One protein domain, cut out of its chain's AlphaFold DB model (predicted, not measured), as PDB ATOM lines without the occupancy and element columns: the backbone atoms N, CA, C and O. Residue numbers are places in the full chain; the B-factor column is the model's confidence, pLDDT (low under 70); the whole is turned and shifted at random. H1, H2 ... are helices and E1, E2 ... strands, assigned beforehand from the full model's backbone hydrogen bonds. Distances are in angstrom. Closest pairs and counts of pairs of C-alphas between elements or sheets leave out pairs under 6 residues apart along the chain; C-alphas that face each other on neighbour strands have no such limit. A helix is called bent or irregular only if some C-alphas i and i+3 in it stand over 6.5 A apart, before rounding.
ATOM      1  N   ASP A  29     160.343 130.053 166.395       86.62
ATOM      2  CA  ASP A  29     159.753 129.940 167.729       86.62
ATOM      3  C   ASP A  29     159.685 131.264 168.502       86.62
ATOM      4  O   ASP A  29     158.671 131.552 169.138       86.62
ATOM      5  N   CYS A  30     160.713 132.106 168.390       86.56
ATOM      6  CA  CYS A  30     160.685 133.457 168.945       86.56
ATOM      7  C   CYS A  30     159.742 134.370 168.186       86.56
ATOM      8  O   CYS A  30     159.031 135.158 168.804       86.56
ATOM      9  N   ALA A  31     159.685 134.232 166.860       89.31
ATOM     10  CA  ALA A  31     158.696 134.953 166.078       89.31
ATOM     11  C   ALA A  31     157.271 134.539 166.483       89.31
ATOM     12  O   ALA A  31     156.439 135.411 166.689       89.31
ATOM     13  N   ILE A  32     156.991 133.242 166.682       90.81
ATOM     14  CA  ILE A  32     155.671 132.778 167.144       90.81
ATOM     15  C   ILE A  32     155.322 133.408 168.488       90.81
ATOM     16  O   ILE A  32     154.240 133.971 168.596       90.81
ATOM     17  N   LEU A  33     156.212 133.365 169.481       89.19
ATOM     18  CA  LEU A  33     155.921 133.924 170.802       89.19
ATOM     19  C   LEU A  33     155.693 135.443 170.763       89.19
ATOM     20  O   LEU A  33     154.679 135.919 171.267       89.19
ATOM     21  N   LEU A  34     156.590 136.201 170.123       89.06
ATOM     22  CA  LEU A  34     156.473 137.661 170.038       89.06
ATOM     23  C   LEU A  34     155.234 138.087 169.243       89.06
ATOM     24  O   LEU A  34     154.520 139.008 169.635       89.06
ATOM     25  N   CYS A  35     154.951 137.404 168.135       93.12
ATOM     26  CA  CYS A  35     153.769 137.686 167.337       93.12
ATOM     27  C   CYS A  35     152.489 137.279 168.066       93.12
ATOM     28  O   CYS A  35     151.517 138.021 167.991       93.12
ATOM     29  N   LEU A  36     152.478 136.162 168.799       93.06
ATOM     30  CA  LEU A  36     151.345 135.730 169.619       93.06
ATOM     31  C   LEU A  36     151.022 136.764 170.703       93.06
ATOM     32  O   LEU A  36     149.867 137.171 170.807       93.06
ATOM     33  N   ALA A  37     152.036 137.267 171.416       91.12
ATOM     34  CA  ALA A  37     151.884 138.344 172.400       91.12
ATOM     35  C   ALA A  37     151.336 139.654 171.785       91.12
ATOM     36  O   ALA A  37     150.762 140.485 172.486       91.12
ATOM     37  N   GLY A  38     151.478 139.838 170.468       91.88
ATOM     38  CA  GLY A  38     150.901 140.947 169.702       91.88
ATOM     39  C   GLY A  38     149.613 140.621 168.934       91.88
ATOM     40  O   GLY A  38     149.182 141.444 168.129       91.88
ATOM     41  N   GLY A  39     149.021 139.432 169.096       93.25
ATOM     42  CA  GLY A  39     147.801 139.046 168.371       93.25
ATOM     43  C   GLY A  39     148.008 138.641 166.901       93.25
ATOM     44  O   GLY A  39     147.057 138.639 166.125       93.25
ATOM     45  N   PHE A  40     149.235 138.296 166.501       94.44
ATOM     46  CA  PHE A  40     149.691 138.072 165.121       94.44
ATOM     47  C   PHE A  40     149.384 139.253 164.181       94.44
ATOM     48  O   PHE A  40     148.522 139.141 163.304       94.44
ATOM     49  N   PRO A  41     150.108 140.382 164.314       93.25
ATOM     50  CA  PRO A  41     149.938 141.525 163.421       93.25
ATOM     51  C   PRO A  41     150.226 141.150 161.958       93.25
ATOM     52  O   PRO A  41     150.927 140.180 161.673       93.25
ATOM     53  N   ALA A  42     149.720 141.947 161.013       91.81
ATOM     54  CA  ALA A  42     149.783 141.680 159.570       91.81
ATOM     55  C   ALA A  42     151.175 141.922 158.932       91.81
ATOM     56  O   ALA A  42     151.285 142.512 157.858       91.81
ATOM     57  N   SER A  43     152.251 141.495 159.594       92.69
ATOM     58  CA  SER A  43     153.610 141.498 159.047       92.69
ATOM     59  C   SER A  43     153.937 140.149 158.403       92.69
ATOM     60  O   SER A  43     153.414 139.111 158.809       92.69
ATOM     61  N   ALA A  44     154.839 140.146 157.416       91.38
ATOM     62  CA  ALA A  44     155.273 138.912 156.756       91.38
ATOM     63  C   ALA A  44     155.827 137.883 157.761       91.38
ATOM     64  O   ALA A  44     155.482 136.703 157.693       91.38
ATOM     65  N   GLU A  45     156.608 138.348 158.740       90.12
ATOM     66  CA  GLU A  45     157.179 137.507 159.795       90.12
ATOM     67  C   GLU A  45     156.096 136.890 160.687       90.12
ATOM     68  O   GLU A  45     156.099 135.684 160.929       90.12
ATOM     69  N   CYS A  46     155.113 137.683 161.125       93.12
ATOM     70  CA  CYS A  46     154.045 137.176 161.982       93.12
ATOM     71  C   CYS A  46     153.053 136.287 161.234       93.12
ATOM     72  O   CYS A  46     152.557 135.318 161.805       93.12
ATOM     73  N   MET A  47     152.816 136.530 159.947       94.06
ATOM     74  CA  MET A  47     152.055 135.607 159.106       94.06
ATOM     75  C   MET A  47     152.769 134.258 158.956       94.06
ATOM     76  O   MET A  47     152.134 133.211 159.103       94.06
ATOM     77  N   ALA A  48     154.083 134.263 158.711       92.12
ATOM     78  CA  ALA A  48     154.886 133.043 158.629       92.12
ATOM     79  C   ALA A  48     154.929 132.294 159.972       92.12
ATOM     80  O   ALA A  48     154.799 131.064 160.012       92.12
ATOM     81  N   ALA A  49     155.041 133.032 161.078       92.19
ATOM     82  CA  ALA A  49     154.972 132.492 162.427       92.19
ATOM     83  C   ALA A  49     153.603 131.848 162.703       92.19
ATOM     84  O   ALA A  49     153.545 130.683 163.095       92.19
ATOM     85  N   LYS A  50     152.496 132.542 162.400       93.56
ATOM     86  CA  LYS A  50     151.134 132.009 162.558       93.56
ATOM     87  C   LYS A  50     150.935 130.740 161.737       93.56
ATOM     88  O   LYS A  50     150.472 129.735 162.265       93.56
ATOM     89  N   ALA A  51     151.341 130.754 160.468       92.62
ATOM     90  CA  ALA A  51     151.251 129.588 159.596       92.62
ATOM     91  C   ALA A  51     152.057 128.401 160.145       92.62
ATOM     92  O   ALA A  51     151.580 127.267 160.126       92.62
ATOM     93  N   THR A  52     153.251 128.657 160.688       91.50
ATOM     94  CA  THR A  52     154.073 127.621 161.325       91.50
ATOM     95  C   THR A  52     153.403 127.064 162.578       91.50
ATOM     96  O   THR A  52     153.345 125.844 162.734       91.50
ATOM     97  N   MET A  53     152.858 127.928 163.440       91.75
ATOM     98  CA  MET A  53     152.108 127.525 164.631       91.75
ATOM     99  C   MET A  53     150.925 126.629 164.254       91.75
ATOM    100  O   MET A  53     150.812 125.526 164.782       91.75
ATOM    101  N   ILE A  54     150.096 127.059 163.295       91.00
ATOM    102  CA  ILE A  54     148.956 126.274 162.807       91.00
ATOM    103  C   ILE A  54     149.419 124.928 162.233       91.00
ATOM    104  O   ILE A  54     148.899 123.885 162.615       91.00
ATOM    105  N   ARG A  55     150.462 124.909 161.394       89.19
ATOM    106  CA  ARG A  55     151.002 123.664 160.818       89.19
ATOM    107  C   ARG A  55     151.473 122.675 161.884       89.19
ATOM    108  O   ARG A  55     151.343 121.473 161.704       89.19
ATOM    109  N   ARG A  56     152.047 123.153 162.989       88.56
ATOM    110  CA  ARG A  56     152.509 122.283 164.083       88.56
ATOM    111  C   ARG A  56     151.366 121.613 164.817       88.56
ATOM    112  O   ARG A  56     151.533 120.496 165.304       88.56
ATOM    113  N   ILE A  57     150.224 122.285 164.863       87.06
ATOM    114  CA  ILE A  57     149.039 121.779 165.529       87.06
ATOM    115  C   ILE A  57     148.106 121.018 164.576       87.06
ATOM    116  O   ILE A  57     147.201 120.348 165.049       87.06
ATOM    117  N   THR A  58     148.336 121.020 163.253       82.25
ATOM    118  CA  THR A  58     147.460 120.353 162.262       82.25
ATOM    119  C   THR A  58     148.205 119.622 161.126       82.25
ATOM    120  O   THR A  58     149.011 120.263 160.455       82.25
ATOM    121  N   PRO A  59     147.796 118.400 160.714       72.38
ATOM    122  CA  PRO A  59     147.559 117.189 161.503       72.38
ATOM    123  C   PRO A  59     148.877 116.417 161.762       72.38
ATOM    124  O   PRO A  59     149.963 116.952 161.594       72.38
ATOM    125  N   TRP A  60     148.786 115.162 162.219       63.09
ATOM    126  CA  TRP A  60     149.907 114.393 162.788       63.09
ATOM    127  C   TRP A  60     151.198 114.363 161.935       63.09
ATOM    128  O   TRP A  60     151.107 114.108 160.732       63.09
ATOM    129  N   PRO A  61     152.393 114.502 162.556       66.38
ATOM    130  CA  PRO A  61     152.649 114.598 163.997       66.38
ATOM    131  C   PRO A  61     152.383 115.975 164.604       66.38
ATOM    132  O   PRO A  61     152.957 116.980 164.200       66.38
ATOM    133  N   VAL A  62     151.520 115.984 165.623       72.56
ATOM    134  CA  VAL A  62     151.162 117.197 166.353       72.56
ATOM    135  C   VAL A  62     152.300 117.538 167.305       72.56
ATOM    136  O   VAL A  62     152.654 116.738 168.172       72.56
ATOM    137  N   THR A  63     152.851 118.734 167.153       74.31
ATOM    138  CA  THR A  63     153.877 119.284 168.042       74.31
ATOM    139  C   THR A  63     153.312 120.474 168.814       74.31
ATOM    140  O   THR A  63     152.337 121.083 168.367       74.31
ATOM    141  N   PRO A  64     153.879 120.809 169.986       76.44
ATOM    142  CA  PRO A  64     153.403 121.940 170.775       76.44
ATOM    143  C   PRO A  64     153.452 123.232 169.944       76.44
ATOM    144  O   PRO A  64     154.426 123.430 169.205       76.44
ATOM    145  N   PRO A  65     152.429 124.106 170.033       72.06
ATOM    146  CA  PRO A  65     152.385 125.334 169.239       72.06
ATOM    147  C   PRO A  65     153.601 126.232 169.507       72.06
ATOM    148  O   PRO A  65     154.189 126.763 168.563       72.06
ATOM    149  N   LEU A  66     154.022 126.325 170.773       79.25
ATOM    150  CA  LEU A  66     155.242 126.993 171.204       79.25
ATOM    151  C   LEU A  66     156.292 125.954 171.599       79.25
ATOM    152  O   LEU A  66     156.075 125.142 172.496       79.25
ATOM    153  N   GLN A  67     157.454 126.013 170.956       76.38
ATOM    154  CA  GLN A  67     158.635 125.247 171.351       76.38
ATOM    155  C   GLN A  67     159.609 126.201 172.039       76.38
ATOM    156  O   GLN A  67     160.592 126.643 171.449       76.38
ATOM    157  N   LEU A  68     159.288 126.579 173.280       71.31
ATOM    158  CA  LEU A  68     159.986 127.647 174.014       71.31
ATOM    159  C   LEU A  68     161.492 127.384 174.172       71.31
ATOM    160  O   LEU A  68     162.275 128.322 174.171       71.31
ATOM    161  N   TRP A  69     161.913 126.117 174.186       67.31
ATOM    162  CA  TRP A  69     163.324 125.712 174.226       67.31
ATOM    163  C   TRP A  69     164.136 126.088 172.971       67.31
ATOM    164  O   TRP A  69     165.359 126.164 173.042       67.31
ATOM    165  N   ASN A  70     163.490 126.342 171.828       69.69
ATOM    166  CA  ASN A  70     164.149 126.842 170.613       69.69
ATOM    167  C   ASN A  70     164.203 128.373 170.563       69.69
ATOM    168  O   ASN A  70     164.756 128.946 169.620       69.69
ATOM    169  N   CYS A  71     163.582 129.034 171.536       72.88
ATOM    170  CA  CYS A  71     163.532 130.472 171.605       72.88
ATOM    171  C   CYS A  71     164.299 130.973 172.834       72.88
ATOM    172  O   CYS A  71     163.733 131.032 173.926       72.88
ATOM    173  N   PRO A  72     165.581 131.355 172.684       64.69
ATOM    174  CA  PRO A  72     166.351 131.941 173.771       64.69
ATOM    175  C   PRO A  72     165.875 133.380 174.031       64.69
ATOM    176  O   PRO A  72     166.533 134.346 173.661       64.69
ATOM    177  N   PRO A  92     161.319 127.361 186.661       79.94
ATOM    178  CA  PRO A  92     162.140 126.163 186.434       79.94
ATOM    179  C   PRO A  92     162.503 125.928 184.958       79.94
ATOM    180  O   PRO A  92     163.485 125.256 184.656       79.94
ATOM    181  N   ASP A  93     161.720 126.500 184.047       75.94
ATOM    182  CA  ASP A  93     161.889 126.504 182.594       75.94
ATOM    183  C   ASP A  93     162.809 127.628 182.076       75.94
ATOM    184  O   ASP A  93     163.044 127.729 180.871       75.94
ATOM    185  N   GLY A  94     163.333 128.484 182.963       77.50
ATOM    186  CA  GLY A  94     164.189 129.615 182.602       77.50
ATOM    187  C   GLY A  94     163.446 130.789 181.958       77.50
ATOM    188  O   GLY A  94     164.089 131.662 181.370       77.50
ATOM    189  N   LEU A  95     162.113 130.827 182.055       79.62
ATOM    190  CA  LEU A  95     161.270 131.882 181.494       79.62
ATOM    191  C   LEU A  95     160.802 132.856 182.579       79.62
ATOM    192  O   LEU A  95     160.643 132.484 183.742       79.62
ATOM    193  N   THR A  96     160.555 134.108 182.194       83.81
ATOM    194  CA  THR A  96     159.946 135.101 183.088       83.81
ATOM    195  C   THR A  96     158.465 134.794 183.316       83.81
ATOM    196  O   THR A  96     157.822 134.124 182.505       83.81
ATOM    197  N   ASP A  97     157.898 135.322 184.403       85.75
ATOM    198  CA  ASP A  97     156.463 135.195 184.707       85.75
ATOM    199  C   ASP A  97     155.571 135.682 183.553       85.75
ATOM    200  O   ASP A  97     154.557 135.059 183.250       85.75
ATOM    201  N   GLU A  98     155.985 136.741 182.855       85.19
ATOM    202  CA  GLU A  98     155.265 137.274 181.696       85.19
ATOM    203  C   GLU A  98     155.228 136.278 180.526       85.19
ATOM    204  O   GLU A  98     154.161 135.981 179.988       85.19
ATOM    205  N   VAL A  99     156.379 135.705 180.153       86.06
ATOM    206  CA  VAL A  99     156.451 134.731 179.050       86.06
ATOM    207  C   VAL A  99     155.662 133.464 179.386       86.06
ATOM    208  O   VAL A  99     154.972 132.916 178.521       86.06
ATOM    209  N   ARG A 100     155.716 133.017 180.648       86.38
ATOM    210  CA  ARG A 100     154.883 131.909 181.131       86.38
ATOM    211  C   ARG A 100     153.399 132.252 181.056       86.38
ATOM    212  O   ARG A 100     152.627 131.404 180.625       86.38
ATOM    213  N   GLY A 101     153.020 133.496 181.345       89.12
ATOM    214  CA  GLY A 101     151.661 134.001 181.155       89.12
ATOM    215  C   GLY A 101     151.142 133.791 179.730       89.12
ATOM    216  O   GLY A 101     150.088 133.180 179.551       89.12
ATOM    217  N   TYR A 102     151.907 134.193 178.706       89.69
ATOM    218  CA  TYR A 102     151.508 133.969 177.306       89.69
ATOM    219  C   TYR A 102     151.420 132.484 176.942       89.69
ATOM    220  O   TYR A 102     150.506 132.085 176.222       89.69
ATOM    221  N   ARG A 103     152.346 131.650 177.434       89.19
ATOM    222  CA  ARG A 103     152.309 130.193 177.221       89.19
ATOM    223  C   ARG A 103     151.069 129.566 177.852       89.19
ATOM    224  O   ARG A 103     150.380 128.784 177.198       89.19
ATOM    225  N   ASP A 104     150.811 129.884 179.113       88.81
ATOM    226  CA  ASP A 104     149.762 129.260 179.922       88.81
ATOM    227  C   ASP A 104     148.363 129.744 179.508       88.81
ATOM    228  O   ASP A 104     147.378 129.028 179.697       88.81
ATOM    229  N   ALA A 105     148.280 130.910 178.858       90.81
ATOM    230  CA  ALA A 105     147.074 131.408 178.204       90.81
ATOM    231  C   ALA A 105     146.713 130.661 176.902       90.81
ATOM    232  O   ALA A 105     145.620 130.865 176.365       90.81
ATOM    233  N   ILE A 106     147.587 129.789 176.380       91.88
ATOM    234  CA  ILE A 106     147.274 128.972 175.203       91.88
ATOM    235  C   ILE A 106     146.372 127.808 175.604       91.88
ATOM    236  O   ILE A 106     146.761 126.871 176.302       91.88
ATOM    237  N   GLU A 107     145.164 127.806 175.057       93.50
ATOM    238  CA  GLU A 107     144.238 126.689 175.118       93.50
ATOM    239  C   GLU A 107     144.152 126.029 173.753       93.50
ATOM    240  O   GLU A 107     143.656 126.626 172.802       93.50
ATOM    241  N   ILE A 108     144.579 124.773 173.657       92.88
ATOM    242  CA  ILE A 108     144.484 124.008 172.419       92.88
ATOM    243  C   ILE A 108     143.681 122.728 172.611       92.88
ATOM    244  O   ILE A 108     143.931 121.962 173.541       92.88
ATOM    245  N   TYR A 109     142.736 122.490 171.708       93.56
ATOM    246  CA  TYR A 109     141.873 121.320 171.685       93.56
ATOM    247  C   TYR A 109     141.973 120.620 170.335       93.56
ATOM    248  O   TYR A 109     141.694 121.214 169.297       93.56
ATOM    249  N   HIS A 110     142.318 119.336 170.357       92.06
ATOM    250  CA  HIS A 110     142.074 118.427 169.243       92.06
ATOM    251  C   HIS A 110     140.729 117.770 169.461       92.06
ATOM    252  O   HIS A 110     140.597 116.857 170.271       92.06
ATOM    253  N   ILE A 111     139.731 118.238 168.732       91.19
ATOM    254  CA  ILE A 111     138.369 117.739 168.805       91.19
ATOM    255  C   ILE A 111     138.238 116.653 167.757       91.19
ATOM    256  O   ILE A 111     138.451 116.892 166.568       91.19
ATOM    257  N   ARG A 112     137.903 115.445 168.201       89.81
ATOM    258  CA  ARG A 112     137.641 114.313 167.321       89.81
ATOM    259  C   ARG A 112     136.369 113.640 167.779       89.81
ATOM    260  O   ARG A 112     136.313 113.132 168.894       89.81
ATOM    261  N   THR A 113     135.390 113.595 166.892       89.19
ATOM    262  CA  THR A 113     134.136 112.899 167.146       89.19
ATOM    263  C   THR A 113     133.924 111.800 166.122       89.19
ATOM    264  O   THR A 113     134.388 111.886 164.977       89.19
ATOM    265  N   SER A 114     133.252 110.744 166.554       85.88
ATOM    266  CA  SER A 114     132.822 109.637 165.706       85.88
ATOM    267  C   SER A 114     131.367 109.290 166.014       85.88
ATOM    268  O   SER A 114     130.882 109.577 167.115       85.88
ATOM    269  N   PRO A 115     130.638 108.690 165.062       80.94
ATOM    270  CA  PRO A 115     129.297 108.204 165.337       80.94
ATOM    271  C   PRO A 115     129.303 107.104 166.406       80.94
ATOM    272  O   PRO A 115     130.349 106.517 166.719       80.94
ATOM    273  N   PRO A 116     128.118 106.781 166.940       78.88
ATOM    274  CA  PRO A 116     127.912 105.553 167.679       78.88
ATOM    275  C   PRO A 116     128.330 104.339 166.846       78.88
ATOM    276  O   PRO A 116     128.332 104.369 165.614       78.88
ATOM    277  N   MET A 117     128.715 103.272 167.540       72.94
ATOM    278  CA  MET A 117     129.176 102.037 166.895       72.94
ATOM    279  C   MET A 117     128.086 100.965 166.880       72.94
ATOM    280  O   MET A 117     128.156 100.066 166.047       72.94
ATOM    281  N   SER A 118     127.106 101.052 167.786       81.50
ATOM    282  CA  SER A 118     126.005 100.097 167.900       81.50
ATOM    283  C   SER A 118     124.683 100.725 167.472       81.50
ATOM    284  O   SER A 118     124.458 101.917 167.670       81.50
ATOM    285  N   SER A 119     123.776  99.903 166.942       78.06
ATOM    286  CA  SER A 119     122.368 100.270 166.756       78.06
ATOM    287  C   SER A 119     121.625 100.483 168.075       78.06
ATOM    288  O   SER A 119     120.574 101.115 168.073       78.06
ATOM    289  N   ASP A 120     122.163  99.964 169.183       85.56
ATOM    290  CA  ASP A 120     121.602 100.146 170.527       85.56
ATOM    291  C   ASP A 120     121.970 101.507 171.134       85.56
ATOM    292  O   ASP A 120     121.382 101.926 172.134       85.56
ATOM    293  N   ASP A 121     122.957 102.200 170.556       82.06
ATOM    294  CA  ASP A 121     123.335 103.533 171.006       82.06
ATOM    295  C   ASP A 121     122.172 104.514 170.725       82.06
ATOM    296  O   ASP A 121     121.555 104.460 169.655       82.06
ATOM    297  N   PRO A 122     121.870 105.458 171.639       81.31
ATOM    298  CA  PRO A 122     120.758 106.383 171.459       81.31
ATOM    299  C   PRO A 122     120.842 107.153 170.132       81.31
ATOM    300  O   PRO A 122     121.934 107.615 169.764       81.31
ATOM    301  N   PRO A 123     119.712 107.367 169.430       75.25
ATOM    302  CA  PRO A 123     119.686 108.170 168.214       75.25
ATOM    303  C   PRO A 123     120.292 109.558 168.453       75.25
ATOM    304  O   PRO A 123     119.917 110.262 169.389       75.25
ATOM    305  N   GLY A 124     121.247 109.960 167.610       75.44
ATOM    306  CA  GLY A 124     121.930 111.253 167.734       75.44
ATOM    307  C   GLY A 124     123.034 111.314 168.798       75.44
ATOM    308  O   GLY A 124     123.596 112.390 169.022       75.44
ATOM    309  N   SER A 125     123.378 110.188 169.433       82.12
ATOM    310  CA  SER A 125     124.606 110.075 170.224       82.12
ATOM    311  C   SER A 125     125.855 110.181 169.337       82.12
ATOM    312  O   SER A 125     125.779 110.132 168.111       82.12
ATOM    313  N   TRP A 126     127.011 110.401 169.959       87.44
ATOM    314  CA  TRP A 126     128.321 110.469 169.308       87.44
ATOM    315  C   TRP A 126     129.406 110.198 170.353       87.44
ATOM    316  O   TRP A 126     129.201 110.426 171.549       87.44
ATOM    317  N   ARG A 127     130.560 109.699 169.909       88.19
ATOM    318  CA  ARG A 127     131.725 109.445 170.761       88.19
ATOM    319  C   ARG A 127     132.671 110.632 170.727       88.19
ATOM    320  O   ARG A 127     132.967 111.171 169.662       88.19
ATOM    321  N   ASP A 128     133.157 111.000 171.904       91.19
ATOM    322  CA  ASP A 128     134.075 112.110 172.115       91.19
ATOM    323  C   ASP A 128     135.494 111.585 172.352       91.19
ATOM    324  O   ASP A 128     135.751 110.858 173.312       91.19
ATOM    325  N   HIS A 129     136.420 111.950 171.472       92.19
ATOM    326  CA  HIS A 129     137.847 111.654 171.593       92.19
ATOM    327  C   HIS A 129     138.665 112.945 171.699       92.19
ATOM    328  O   HIS A 129     139.799 113.010 171.217       92.19
ATOM    329  N   THR A 130     138.070 113.990 172.276       92.94
ATOM    330  CA  THR A 130     138.711 115.293 172.410       92.94
ATOM    331  C   THR A 130     139.917 115.226 173.345       92.94
ATOM    332  O   THR A 130     139.887 114.616 174.413       92.94
ATOM    333  N   GLN A 131     141.001 115.879 172.943       94.06
ATOM    334  CA  GLN A 131     142.202 116.045 173.751       94.06
ATOM    335  C   GLN A 131     142.517 117.526 173.902       94.06
ATOM    336  O   GLN A 131     142.285 118.309 172.983       94.06
ATOM    337  N   ARG A 132     143.081 117.900 175.048       93.38
ATOM    338  CA  ARG A 132     143.582 119.246 175.322       93.38
ATOM    339  C   ARG A 132     145.100 119.211 175.456       93.38
ATOM    340  O   ARG A 132     145.636 118.304 176.091       93.38
ATOM    341  N   GLY A 133     145.781 120.189 174.872       90.44
ATOM    342  CA  GLY A 133     147.206 120.408 175.103       90.44
ATOM    343  C   GLY A 133     147.410 121.226 176.372       90.44
ATOM    344  O   GLY A 133     146.696 122.204 176.604       90.44
ATOM    345  N   VAL A 134     148.350 120.798 177.211       89.62
ATOM    346  CA  VAL A 134     148.732 121.501 178.439       89.62
ATOM    347  C   VAL A 134     150.248 121.623 178.514       89.62
ATOM    348  O   VAL A 134     150.964 120.662 178.214       89.62
ATOM    349  N   TYR A 135     150.717 122.801 178.917       87.19
ATOM    350  CA  TYR A 135     152.100 123.015 179.325       87.19
ATOM    351  C   TYR A 135     152.235 122.728 180.820       87.19
ATOM    352  O   TYR A 135     151.363 123.084 181.612       87.19
ATOM    353  N   LEU A 136     153.300 122.027 181.184       86.31
ATOM    354  CA  LEU A 136     153.694 121.785 182.563       86.31
ATOM    355  C   LEU A 136     154.610 122.916 183.045       86.31
ATOM    356  O   LEU A 136     155.062 123.754 182.266       86.31
ATOM    357  N   GLU A 137     154.889 122.930 184.346       83.50
ATOM    358  CA  GLU A 137     155.705 123.969 184.982       83.50
ATOM    359  C   GLU A 137     157.138 124.040 184.425       83.50
ATOM    360  O   GLU A 137     157.712 125.123 184.340       83.50
ATOM    361  N   ASP A 138     157.684 122.905 183.986       81.81
ATOM    362  CA  ASP A 138     158.993 122.790 183.332       81.81
ATOM    363  C   ASP A 138     158.972 123.182 181.838       81.81
ATOM    364  O   ASP A 138     159.970 123.035 181.136       81.81
ATOM    365  N   GLY A 139     157.830 123.656 181.332       78.12
ATOM    366  CA  GLY A 139     157.633 124.035 179.934       78.12
ATOM    367  C   GLY A 139     157.415 122.861 178.979       78.12
ATOM    368  O   GLY A 139     157.187 123.086 177.786       78.12
ATOM    369  N   SER A 140     157.435 121.616 179.466       81.88
ATOM    370  CA  SER A 140     157.086 120.457 178.649       81.88
ATOM    371  C   SER A 140     155.596 120.463 178.306       81.88
ATOM    372  O   SER A 140     154.756 120.970 179.047       81.88
ATOM    373  N   HIS A 141     155.246 119.904 177.151       85.75
ATOM    374  CA  HIS A 141     153.868 119.863 176.672       85.75
ATOM    375  C   HIS A 141     153.356 118.429 176.614       85.75
ATOM    376  O   HIS A 141     154.044 117.526 176.135       85.75
ATOM    377  N   ARG A 142     152.096 118.228 177.004       87.69
ATOM    378  CA  ARG A 142     151.417 116.935 176.891       87.69
ATOM    379  C   ARG A 142     149.971 117.080 176.440       87.69
ATOM    380  O   ARG A 142     149.307 118.076 176.711       87.69
ATOM    381  N   TRP A 143     149.471 116.023 175.812       89.75
ATOM    382  CA  TRP A 143     148.051 115.856 175.531       89.75
ATOM    383  C   TRP A 143     147.371 115.157 176.706       89.75
ATOM    384  O   TRP A 143     147.867 114.150 177.221       89.75
ATOM    385  N   VAL A 144     146.234 115.690 177.134       93.25
ATOM    386  CA  VAL A 144     145.363 115.086 178.147       93.25
ATOM    387  C   VAL A 144     143.973 114.871 177.570       93.25
ATOM    388  O   VAL A 144     143.549 115.595 176.669       93.25
ATOM    389  N   ASN A 145     143.259 113.866 178.077       95.06
ATOM    390  CA  ASN A 145     141.864 113.654 177.702       95.06
ATOM    391  C   ASN A 145     141.030 114.871 178.113       95.06
ATOM    392  O   ASN A 145     141.205 115.418 179.201       95.06
ATOM    393  N   ALA A 146     140.130 115.280 177.230       95.44
ATOM    394  CA  ALA A 146     139.217 116.387 177.438       95.44
ATOM    395  C   ALA A 146     137.836 116.023 176.882       95.44
ATOM    396  O   ALA A 146     137.642 114.960 176.297       95.44
ATOM    397  N   SER A 147     136.864 116.908 177.081       94.44
ATOM    398  CA  SER A 147     135.522 116.743 176.536       94.44
ATOM    399  C   SER A 147     135.171 117.949 175.682       94.44
ATOM    400  O   SER A 147     135.321 119.085 176.129       94.44
ATOM    401  N   LEU A 148     134.678 117.700 174.473       93.56
ATOM    402  CA  LEU A 148     133.955 118.695 173.698       93.56
ATOM    403  C   LEU A 148     132.660 119.054 174.433       93.56
ATOM    404  O   LEU A 148     132.430 120.232 174.698       93.56
ATOM    405  N   ARG A 149     131.864 118.045 174.824       92.31
ATOM    406  CA  ARG A 149     130.536 118.214 175.446       92.31
ATOM    407  C   ARG A 149     130.545 119.181 176.625       92.31
ATOM    408  O   ARG A 149     129.746 120.112 176.651       92.31
ATOM    409  N   HIS A 150     131.477 118.978 177.550       94.81
ATOM    410  CA  HIS A 150     131.654 119.812 178.745       94.81
ATOM    411  C   HIS A 150     132.818 120.804 178.612       94.81
ATOM    412  O   HIS A 150     133.288 121.362 179.602       94.81
ATOM    413  N   GLY A 151     133.317 120.990 177.390       93.94
ATOM    414  CA  GLY A 151     134.380 121.932 177.086       93.94
ATOM    415  C   GLY A 151     133.933 123.385 177.256       93.94
ATOM    416  O   GLY A 151     132.744 123.678 177.416       93.94
ATOM    417  N   PRO A 152     134.879 124.330 177.205       95.62
ATOM    418  CA  PRO A 152     134.569 125.734 177.406       95.62
ATOM    419  C   PRO A 152     133.685 126.287 176.279       95.62
ATOM    420  O   PRO A 152     133.746 125.842 175.134       95.62
ATOM    421  N   GLU A 153     132.885 127.300 176.607       94.88
ATOM    422  CA  GLU A 153     131.900 127.907 175.697       94.88
ATOM    423  C   GLU A 153     132.503 128.413 174.383       94.88
ATOM    424  O   GLU A 153     131.862 128.320 173.339       94.88
ATOM    425  N   TRP A 154     133.740 128.913 174.415       94.81
ATOM    426  CA  TRP A 154     134.387 129.480 173.233       94.81
ATOM    427  C   TRP A 154     134.583 128.459 172.104       94.81
ATOM    428  O   TRP A 154     134.719 128.864 170.953       94.81
ATOM    429  N   LEU A 155     134.552 127.151 172.399       93.50
ATOM    430  CA  LEU A 155     134.595 126.114 171.367       93.50
ATOM    431  C   LEU A 155     133.409 126.221 170.403       93.50
ATOM    432  O   LEU A 155     133.560 125.906 169.227       93.50
ATOM    433  N   ALA A 156     132.264 126.733 170.862       90.88
ATOM    434  CA  ALA A 156     131.095 127.006 170.028       90.88
ATOM    435  C   ALA A 156     131.208 128.296 169.186       90.88
ATOM    436  O   ALA A 156     130.215 128.770 168.642       90.88
ATOM    437  N   GLY A 157     132.407 128.876 169.066       83.44
ATOM    438  CA  GLY A 157     132.685 130.032 168.209       83.44
ATOM    439  C   GLY A 157     132.813 129.710 166.714       83.44
ATOM    440  O   GLY A 157     133.049 130.619 165.923       83.44
ATOM    441  N   SER A 158     132.673 128.440 166.315       81.19
ATOM    442  CA  SER A 158     132.671 128.008 164.911       81.19
ATOM    443  C   SER A 158     131.303 127.468 164.496       81.19
ATOM    444  O   SER A 158     130.563 126.925 165.313       81.19
ATOM    445  N   ASP A 159     130.987 127.525 163.202       81.06
ATOM    446  CA  ASP A 159     129.783 126.919 162.607       81.06
ATOM    447  C   ASP A 159     129.700 125.392 162.810       81.06
ATOM    448  O   ASP A 159     128.637 124.772 162.684       81.06
ATOM    449  N   ARG A 160     130.830 124.769 163.153       81.12
ATOM    450  CA  ARG A 160     130.945 123.331 163.371       81.12
ATOM    451  C   ARG A 160     130.631 122.900 164.790       81.12
ATOM    452  O   ARG A 160     130.388 121.720 164.991       81.12
ATOM    453  N   ILE A 161     130.630 123.785 165.778       88.62
ATOM    454  CA  ILE A 161     130.348 123.410 167.165       88.62
ATOM    455  C   ILE A 161     129.190 124.268 167.633       88.62
ATOM    456  O   ILE A 161     129.281 125.487 167.689       88.62
ATOM    457  N   ARG A 162     128.080 123.622 167.973       89.69
ATOM    458  CA  ARG A 162     126.883 124.311 168.450       89.69
ATOM    459  C   ARG A 162     126.791 124.203 169.958       89.69
ATOM    460  O   ARG A 162     127.054 123.144 170.524       89.69
ATOM    461  N   ARG A 163     126.343 125.274 170.600       92.88
ATOM    462  CA  ARG A 163     126.025 125.258 172.024       92.88
ATOM    463  C   ARG A 163     124.544 124.957 172.211       92.88
ATOM    464  O   ARG A 163     123.696 125.693 171.712       92.88
ATOM    465  N   VAL A 164     124.238 123.856 172.886       91.50
ATOM    466  CA  VAL A 164     122.878 123.332 173.037       91.50
ATOM    467  C   VAL A 164     122.442 123.471 174.497       91.50
ATOM    468  O   VAL A 164     123.174 123.018 175.380       91.50
ATOM    469  N   PRO A 165     121.279 124.088 174.781       95.25
ATOM    470  CA  PRO A 165     120.714 124.092 176.123       95.25
ATOM    471  C   PRO A 165     120.146 122.709 176.444       95.25
ATOM    472  O   PRO A 165     119.245 122.223 175.760       95.25
ATOM    473  N   ILE A 166     120.646 122.089 177.506       93.50
ATOM    474  CA  ILE A 166     120.094 120.845 178.031       93.50
ATOM    475  C   ILE A 166     118.986 121.197 179.008       93.50
ATOM    476  O   ILE A 166     119.205 121.882 180.012       93.50
ATOM    477  N   GLN A 167     117.778 120.749 178.689       94.06
ATOM    478  CA  GLN A 167     116.588 121.010 179.482       94.06
ATOM    479  C   GLN A 167     116.254 119.805 180.357       94.06
ATOM    480  O   GLN A 167     116.383 118.659 179.935       94.06
ATOM    481  N   VAL A 168     115.809 120.081 181.577       95.12
ATOM    482  CA  VAL A 168     115.299 119.080 182.513       95.12
ATOM    483  C   VAL A 168     113.844 119.381 182.826       95.12
ATOM    484  O   VAL A 168     113.440 120.549 182.887       95.12
ATOM    485  N   CYS A 169     113.063 118.323 183.020       95.38
ATOM    486  CA  CYS A 169     111.702 118.465 183.496       95.38
ATOM    487  C   CYS A 169     111.719 118.888 184.965       95.38
ATOM    488  O   CYS A 169     112.320 118.201 185.788       95.38
ATOM    489  N   VAL A 170     111.083 120.011 185.298       96.12
ATOM    490  CA  VAL A 170     111.018 120.500 186.690       96.12
ATOM    491  C   VAL A 170     109.642 120.336 187.317       96.12
ATOM    492  O   VAL A 170     109.524 120.341 188.539       96.12
ATOM    493  N   ARG A 171     108.601 120.160 186.501       94.50
ATOM    494  CA  ARG A 171     107.279 119.765 186.980       94.50
ATOM    495  C   ARG A 171     106.623 118.872 185.928       94.50
ATOM    496  O   ARG A 171     106.533 119.227 184.752       94.50
ATOM    497  N   GLU A 172     106.179 117.713 186.386       94.44
ATOM    498  CA  GLU A 172     105.571 116.643 185.599       94.44
ATOM    499  C   GLU A 172     104.097 116.497 185.996       94.44
ATOM    500  O   GLU A 172     103.720 116.789 187.134       94.44
ATOM    501  N   THR A 173     103.252 116.127 185.041       92.31
ATOM    502  CA  THR A 173     101.835 115.809 185.260       92.31
ATOM    503  C   THR A 173     101.529 114.450 184.638       92.31
ATOM    504  O   THR A 173     102.369 113.878 183.947       92.31
ATOM    505  N   ASP A 174     100.307 113.948 184.815       91.31
ATOM    506  CA  ASP A 174      99.875 112.673 184.222       91.31
ATOM    507  C   ASP A 174      99.968 112.650 182.680       91.31
ATOM    508  O   ASP A 174     100.026 111.584 182.075       91.31
ATOM    509  N   ASN A 175     100.033 113.825 182.036       90.69
ATOM    510  CA  ASN A 175     100.193 113.979 180.585       90.69
ATOM    511  C   ASN A 175     101.657 114.232 180.159       90.69
ATOM    512  O   ASN A 175     101.907 114.638 179.022       90.69
ATOM    513  N   GLY A 176     102.619 114.017 181.061       92.25
ATOM    514  CA  GLY A 176     104.053 114.187 180.831       92.25
ATOM    515  C   GLY A 176     104.623 115.500 181.374       92.25
ATOM    516  O   GLY A 176     104.044 116.172 182.232       92.25
ATOM    517  N   CYS A 177     105.806 115.874 180.885       92.94
ATOM    518  CA  CYS A 177     106.482 117.076 181.357       92.94
ATOM    519  C   CYS A 177     105.838 118.356 180.808       92.94
ATOM    520  O   CYS A 177     105.837 118.573 179.596       92.94
ATOM    521  N   TRP A 178     105.353 119.235 181.690       92.62
ATOM    522  CA  TRP A 178     104.742 120.507 181.275       92.62
ATOM    523  C   TRP A 178     105.686 121.717 181.457       92.62
ATOM    524  O   TRP A 178     105.523 122.706 180.748       92.62
ATOM    525  N   GLU A 179     106.663 121.665 182.378       95.25
ATOM    526  CA  GLU A 179     107.654 122.737 182.575       95.25
ATOM    527  C   GLU A 179     109.069 122.208 182.401       95.25
ATOM    528  O   GLU A 179     109.550 121.361 183.160       95.25
ATOM    529  N   TRP A 180     109.742 122.793 181.417       95.25
ATOM    530  CA  TRP A 180     111.139 122.559 181.111       95.25
ATOM    531  C   TRP A 180     111.976 123.733 181.593       95.25
ATOM    532  O   TRP A 180     111.637 124.894 181.358       95.25
ATOM    533  N   ARG A 181     113.112 123.435 182.220       96.50
ATOM    534  CA  ARG A 181     114.103 124.444 182.597       96.50
ATOM    535  C   ARG A 181     115.461 124.071 182.036       96.50
ATOM    536  O   ARG A 181     115.836 122.904 182.052       96.50
ATOM    537  N   VAL A 182     116.208 125.064 181.563       96.69
ATOM    538  CA  VAL A 182     117.606 124.856 181.168       96.69
ATOM    539  C   VAL A 182     118.408 124.506 182.419       96.69
ATOM    540  O   VAL A 182     118.463 125.291 183.361       96.69
ATOM    541  N   SER A 183     119.000 123.315 182.427       95.19
ATOM    542  CA  SER A 183     119.904 122.861 183.483       95.19
ATOM    543  C   SER A 183     121.315 123.386 183.240       95.19
ATOM    544  O   SER A 183     121.921 123.968 184.134       95.19
ATOM    545  N   HIS A 184     121.830 123.190 182.029       94.62
ATOM    546  CA  HIS A 184     123.167 123.613 181.627       94.62
ATOM    547  C   HIS A 184     123.273 123.670 180.099       94.62
ATOM    548  O   HIS A 184     122.322 123.351 179.383       94.62
ATOM    549  N   TYR A 185     124.435 124.086 179.601       95.00
ATOM    550  CA  TYR A 185     124.756 124.085 178.179       95.00
ATOM    551  C   TYR A 185     125.848 123.068 177.887       95.00
ATOM    552  O   TYR A 185     126.793 122.926 178.662       95.00
ATOM    553  N   GLU A 186     125.745 122.424 176.734       94.31
ATOM    554  CA  GLU A 186     126.758 121.508 176.222       94.31
ATOM    555  C   GLU A 186     127.202 121.931 174.824       94.31
ATOM    556  O   GLU A 186     126.406 122.463 174.045       94.31
ATOM    557  N   ASN A 187     128.454 121.642 174.468       93.56
ATOM    558  CA  ASN A 187     128.894 121.770 173.082       93.56
ATOM    559  C   ASN A 187     128.613 120.472 172.326       93.56
ATOM    560  O   ASN A 187     129.001 119.383 172.746       93.56
ATOM    561  N   TRP A 188     127.938 120.580 171.195       90.31
ATOM    562  CA  TRP A 188     127.612 119.453 170.334       90.31
ATOM    563  C   TRP A 188     128.248 119.657 168.958       90.31
ATOM    564  O   TRP A 188     128.379 120.799 168.505       90.31
ATOM    565  N   PRO A 189     128.581 118.572 168.244       88.25
ATOM    566  CA  PRO A 189     128.902 118.648 166.826       88.25
ATOM    567  C   PRO A 189     127.760 119.333 166.047       88.25
ATOM    568  O   PRO A 189     126.572 119.068 166.277       88.25
ATOM    569  N   GLY A 190     128.130 120.267 165.177       78.38
ATOM    570  CA  GLY A 190     127.269 121.089 164.322       78.38
ATOM    571  C   GLY A 190     127.286 120.648 162.852       78.38
ATOM    572  O   GLY A 190     127.771 119.569 162.524       78.38
ATOM    573  N   GLY A 191     126.763 121.488 161.951       61.19
ATOM    574  CA  GLY A 191     126.457 121.133 160.550       61.19
ATOM    575  C   GLY A 191     127.651 120.759 159.658       61.19
ATOM    576  O   GLY A 191     127.454 120.187 158.591       61.19
ATOM    577  N   GLY A 192     128.885 121.025 160.098       58.44
ATOM    578  CA  GLY A 192     130.118 120.567 159.439       58.44
ATOM    579  C   GLY A 192     130.555 119.146 159.818       58.44
ATOM    580  O   GLY A 192     131.462 118.605 159.187       58.44
ATOM    581  N   PHE A 193     129.918 118.542 160.826       61.72
ATOM    582  CA  PHE A 193     130.162 117.178 161.283       61.72
ATOM    583  C   PHE A 193     129.057 116.245 160.764       61.72
ATOM    584  O   PHE A 193     128.154 115.857 161.511       61.72
ATOM    585  N   TRP A 194     129.077 115.900 159.471       52.94
ATOM    586  CA  TRP A 194     128.110 114.951 158.900       52.94
ATOM    587  C   TRP A 194     128.100 113.656 159.718       52.94
ATOM    588  O   TRP A 194     129.136 113.020 159.867       52.94
ATOM    589  N   GLY A 195     126.951 113.278 160.287       53.28
ATOM    590  CA  GLY A 195     126.797 112.019 161.029       53.28
ATOM    591  C   GLY A 195     127.674 111.875 162.282       53.28
ATOM    592  O   GLY A 195     128.006 110.754 162.647       53.28
ATOM    593  N   GLY A 196     128.098 112.975 162.920       56.34
ATOM    594  CA  GLY A 196     128.960 112.922 164.112       56.34
ATOM    595  C   GLY A 196     130.446 112.709 163.806       56.34
ATOM    596  O   GLY A 196     131.242 112.558 164.732       56.34
ATOM    597  N   TYR A 197     130.842 112.733 162.531       63.69
ATOM    598  CA  TYR A 197     132.237 112.674 162.112       63.69
ATOM    599  C   TYR A 197     132.849 114.060 162.031       63.69
ATOM    600  O   TYR A 197     132.338 114.925 161.326       63.69
ATOM    601  N   GLY A 198     134.005 114.248 162.654       78.00
ATOM    602  CA  GLY A 198     134.848 115.373 162.282       78.00
ATOM    603  C   GLY A 198     136.024 115.588 163.204       78.00
ATOM    604  O   GLY A 198     136.100 115.067 164.323       78.00
ATOM    605  N   ARG A 199     136.984 116.329 162.661       86.69
ATOM    606  CA  ARG A 199     138.233 116.668 163.317       86.69
ATOM    607  C   ARG A 199     138.459 118.156 163.161       86.69
ATOM    608  O   ARG A 199     138.406 118.695 162.055       86.69
ATOM    609  N   VAL A 200     138.667 118.808 164.291       88.69
ATOM    610  CA  VAL A 200     138.923 120.240 164.361       88.69
ATOM    611  C   VAL A 200     140.018 120.453 165.388       88.69
ATOM    612  O   VAL A 200     139.975 119.875 166.473       88.69
ATOM    613  N   VAL A 201     141.000 121.278 165.051       90.94
ATOM    614  CA  VAL A 201     141.856 121.903 166.052       90.94
ATOM    615  C   VAL A 201     141.276 123.262 166.365       90.94
ATOM    616  O   VAL A 201     141.085 124.073 165.464       90.94
ATOM    617  N   ALA A 202     140.988 123.494 167.637       93.06
ATOM    618  CA  ALA A 202     140.611 124.798 168.147       93.06
ATOM    619  C   ALA A 202     141.752 125.297 169.029       93.06
ATOM    620  O   ALA A 202     142.155 124.605 169.965       93.06
ATOM    621  N   ILE A 203     142.279 126.481 168.736       93.75
ATOM    622  CA  ILE A 203     143.282 127.138 169.575       93.75
ATOM    623  C   ILE A 203     142.776 128.515 169.984       93.75
ATOM    624  O   ILE A 203     142.260 129.264 169.158       93.75
ATOM    625  N   ARG A 204     142.929 128.838 171.265       95.25
ATOM    626  CA  ARG A 204     142.727 130.167 171.825       95.25
ATOM    627  C   ARG A 204     144.016 130.628 172.487       95.25
ATOM    628  O   ARG A 204     144.666 129.834 173.158       95.25
ATOM    629  N   TYR A 205     144.375 131.885 172.292       94.50
ATOM    630  CA  TYR A 205     145.515 132.524 172.947       94.50
ATOM    631  C   TYR A 205     145.162 133.967 173.313       94.50
ATOM    632  O   TYR A 205     144.141 134.495 172.861       94.50
ATOM    633  N   GLU A 206     145.990 134.587 174.144       94.69
ATOM    634  CA  GLU A 206     145.792 135.940 174.659       94.69
ATOM    635  C   GLU A 206     147.000 136.815 174.307       94.69
ATOM    636  O   GLU A 206     148.140 136.349 174.370       94.69
ATOM    637  N   ASP A 207     146.748 138.053 173.879       94.25
ATOM    638  CA  ASP A 207     147.798 139.046 173.636       94.25
ATOM    639  C   ASP A 207     148.111 139.874 174.897       94.25
ATOM    640  O   ASP A 207     147.468 139.731 175.935       94.25
ATOM    641  N   HIS A 208     149.111 140.750 174.819       92.50
ATOM    642  CA  HIS A 208     149.550 141.588 175.944       92.50
ATOM    643  C   HIS A 208     148.492 142.585 176.445       92.50
ATOM    644  O   HIS A 208     148.627 143.122 177.543       92.50
ATOM    645  N   GLU A 209     147.439 142.844 175.665       94.06
ATOM    646  CA  GLU A 209     146.310 143.693 176.059       94.06
ATOM    647  C   GLU A 209     145.178 142.874 176.703       94.06
ATOM    648  O   GLU A 209     144.126 143.420 177.042       94.06
ATOM    649  N   GLY A 210     145.364 141.560 176.861       92.75
ATOM    650  CA  GLY A 210     144.358 140.646 177.390       92.75
ATOM    651  C   GLY A 210     143.285 140.257 176.370       92.75
ATOM    652  O   GLY A 210     142.254 139.682 176.738       92.75
ATOM    653  N   ARG A 211     143.460 140.578 175.079       95.62
ATOM    654  CA  ARG A 211     142.477 140.212 174.052       95.62
ATOM    655  C   ARG A 211     142.661 138.755 173.665       95.62
ATOM    656  O   ARG A 211     143.762 138.297 173.364       95.62
ATOM    657  N   LYS A 212     141.543 138.031 173.629       95.38
ATOM    658  CA  LYS A 212     141.507 136.615 173.260       95.38
ATOM    659  C   LYS A 212     141.301 136.457 171.766       95.38
ATOM    660  O   LYS A 212     140.364 137.011 171.197       95.38
ATOM    661  N   HIS A 213     142.134 135.626 171.167       95.19
ATOM    662  CA  HIS A 213     142.108 135.291 169.751       95.19
ATOM    663  C   HIS A 213     141.829 133.804 169.604       95.19
ATOM    664  O   HIS A 213     142.378 133.001 170.356       95.19
ATOM    665  N   THR A 214     140.978 133.428 168.655       94.69
ATOM    666  CA  THR A 214     140.580 132.032 168.437       94.69
ATOM    667  C   THR A 214     140.765 131.640 166.985       94.69
ATOM    668  O   THR A 214     140.319 132.362 166.098       94.69
ATOM    669  N   GLU A 215     141.335 130.466 166.750       92.31
ATOM    670  CA  GLU A 215     141.482 129.875 165.424       92.31
ATOM    671  C   GLU A 215     140.888 128.467 165.414       92.31
ATOM    672  O   GLU A 215     141.087 127.684 166.348       92.31
ATOM    673  N   PHE A 216     140.183 128.141 164.332       90.56
ATOM    674  CA  PHE A 216     139.594 126.826 164.102       90.56
ATOM    675  C   PHE A 216     140.124 126.267 162.787       90.56
ATOM    676  O   PHE A 216     139.985 126.892 161.736       90.56
ATOM    677  N   VAL A 217     140.728 125.083 162.838       87.88
ATOM    678  CA  VAL A 217     141.393 124.471 161.686       87.88
ATOM    679  C   VAL A 217     140.902 123.047 161.488       87.88
ATOM    680  O   VAL A 217     140.882 122.237 162.412       87.88
ATOM    681  N   ASN A 218     140.506 122.741 160.257       81.38
ATOM    682  CA  ASN A 218     139.915 121.463 159.875       81.38
ATOM    683  C   ASN A 218     140.969 120.527 159.281       81.38
ATOM    684  O   ASN A 218     141.866 121.002 158.582       81.38
ATOM    685  N   TYR A 219     140.845 119.219 159.528       74.56
ATOM    686  CA  TYR A 219     141.753 118.193 158.994       74.56
ATOM    687  C   TYR A 219     141.156 116.776 159.015       74.56
ATOM    688  O   TYR A 219     140.011 116.612 159.489       74.56
TER     689      TYR A 219
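Overview. This is residues 29 to 72 and 92 to 219 of the 219 residues of an uncharacterized protein of Roseinatronobacter monicus (UniProt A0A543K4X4). A twisted sheet of five strands makes the body, with three short helices, H1, H2 and H3, clustered at one end of it, while the long two-stranded hairpin E4 and E5 reaches away from the other end as a bent arm. The small helix H4 covers part of one face of the sheet, over E6, near the base of that arm, and residues 118 to 123 of the link from E1 to E2 stick out. The printed part has 172 residues with four named helices and seven named strands, in the order H1 H2 H3 E1 E2 E3 H4 E4 E5 E6 E7, and its class is mixed, helices and strands. The larger sheet runs E3 E2 E1 E6 E7 and the second is the pair E4 and E5, both antiparallel throughout. The whole is loose, with a radius of gyration of the C-alphas of 19.5 A, and spans 69 by 33 by 31 A, the arm adding much to the length.

Arrangement. H1, residues 29 to 37, touches H2, residues 44 to 57, about perpendicular at 78 degrees; their closest C-alphas, of Ile 32 and Ala 49, are 4.8 A apart. H1 and H3, residues 97 to 104, only just touch, with 3 pairs of C-alphas within 8 A, the closest being those of Ala 37 and Tyr 102 at 6.6 A. H2 and H3 are apart. E1, residues 107 to 114, and E2, residues 131 to 135, form a hairpin, with N 110 and O 131 at 2.8 A. E2 and E3, residues 141 to 145, form another, with N 134 and O 142 at 2.9 A; E1, E2 and E3 are a meander, each strand the antiparallel neighbour of the one before. On its other side E1 is the antiparallel neighbour of E6, residues 198 to 206, with N 109 and O 202 at 2.8 A. E6 and E7, residues 212 to 218, form a hairpin, with N 203 and O 215 at 2.9 A. E3 and E7 are the edge strands. H1 only just grazes this sheet, with residues 36 to 37 and 5 pairs of C-alphas within 10 A; H2 grazes it with residues 54 to 57 and H3 with residues 100 to 104. H4, residues 153 to 157, is on the sheet over E6, at a height of 9.1 A. The C-alphas of Ala 156 and Arg 162 are the closest of H4 and E4, residues 161 to 173, at 5.2 A. E4 and E5, residues 176 to 189, form a hairpin at 163 degrees between directions, with N 162 and O 188 at 2.9 A and N 173 and O 176 at 2.9 A. E4 bends by 54 degrees at residue 170 and E5 by 90 degrees at residue 179. Each O i to N i+4 pair is within hydrogen-bond range in H1, H2 and H3; in H4 0 of 1 is, beside 2 of 2 O i to N i+3 pairs.

Along the chain. H1 begins at C-alpha 29, (159.753, 129.940, 167.729). H2 is 20.2 A long from first to last C-alpha, E1 22.6 A, E6 26.4 A and E7 20.3 A. E4 is 34.6 A long and ends at C-alpha 173, (101.835, 115.809, 185.260), and E5 is 28.9 A long. E7 ends at C-alpha 218, (139.915, 121.463, 159.875). H3, E2, E3 and H4 are shorter.

Size, cuts and confidence. The two C-alphas farthest apart, those of Pro 72 and Asp 174, are 70.0 A apart. Residues 73 to 91 are not printed, and C-alphas 72 and 92 are 14.5 A apart across the cut. Of the links that are printed whole, E1 to E2 is long. Mean pLDDT of the printed part is 86.8; residues 60 to 61, 69 to 70, 72 and 191 to 197 are under 70.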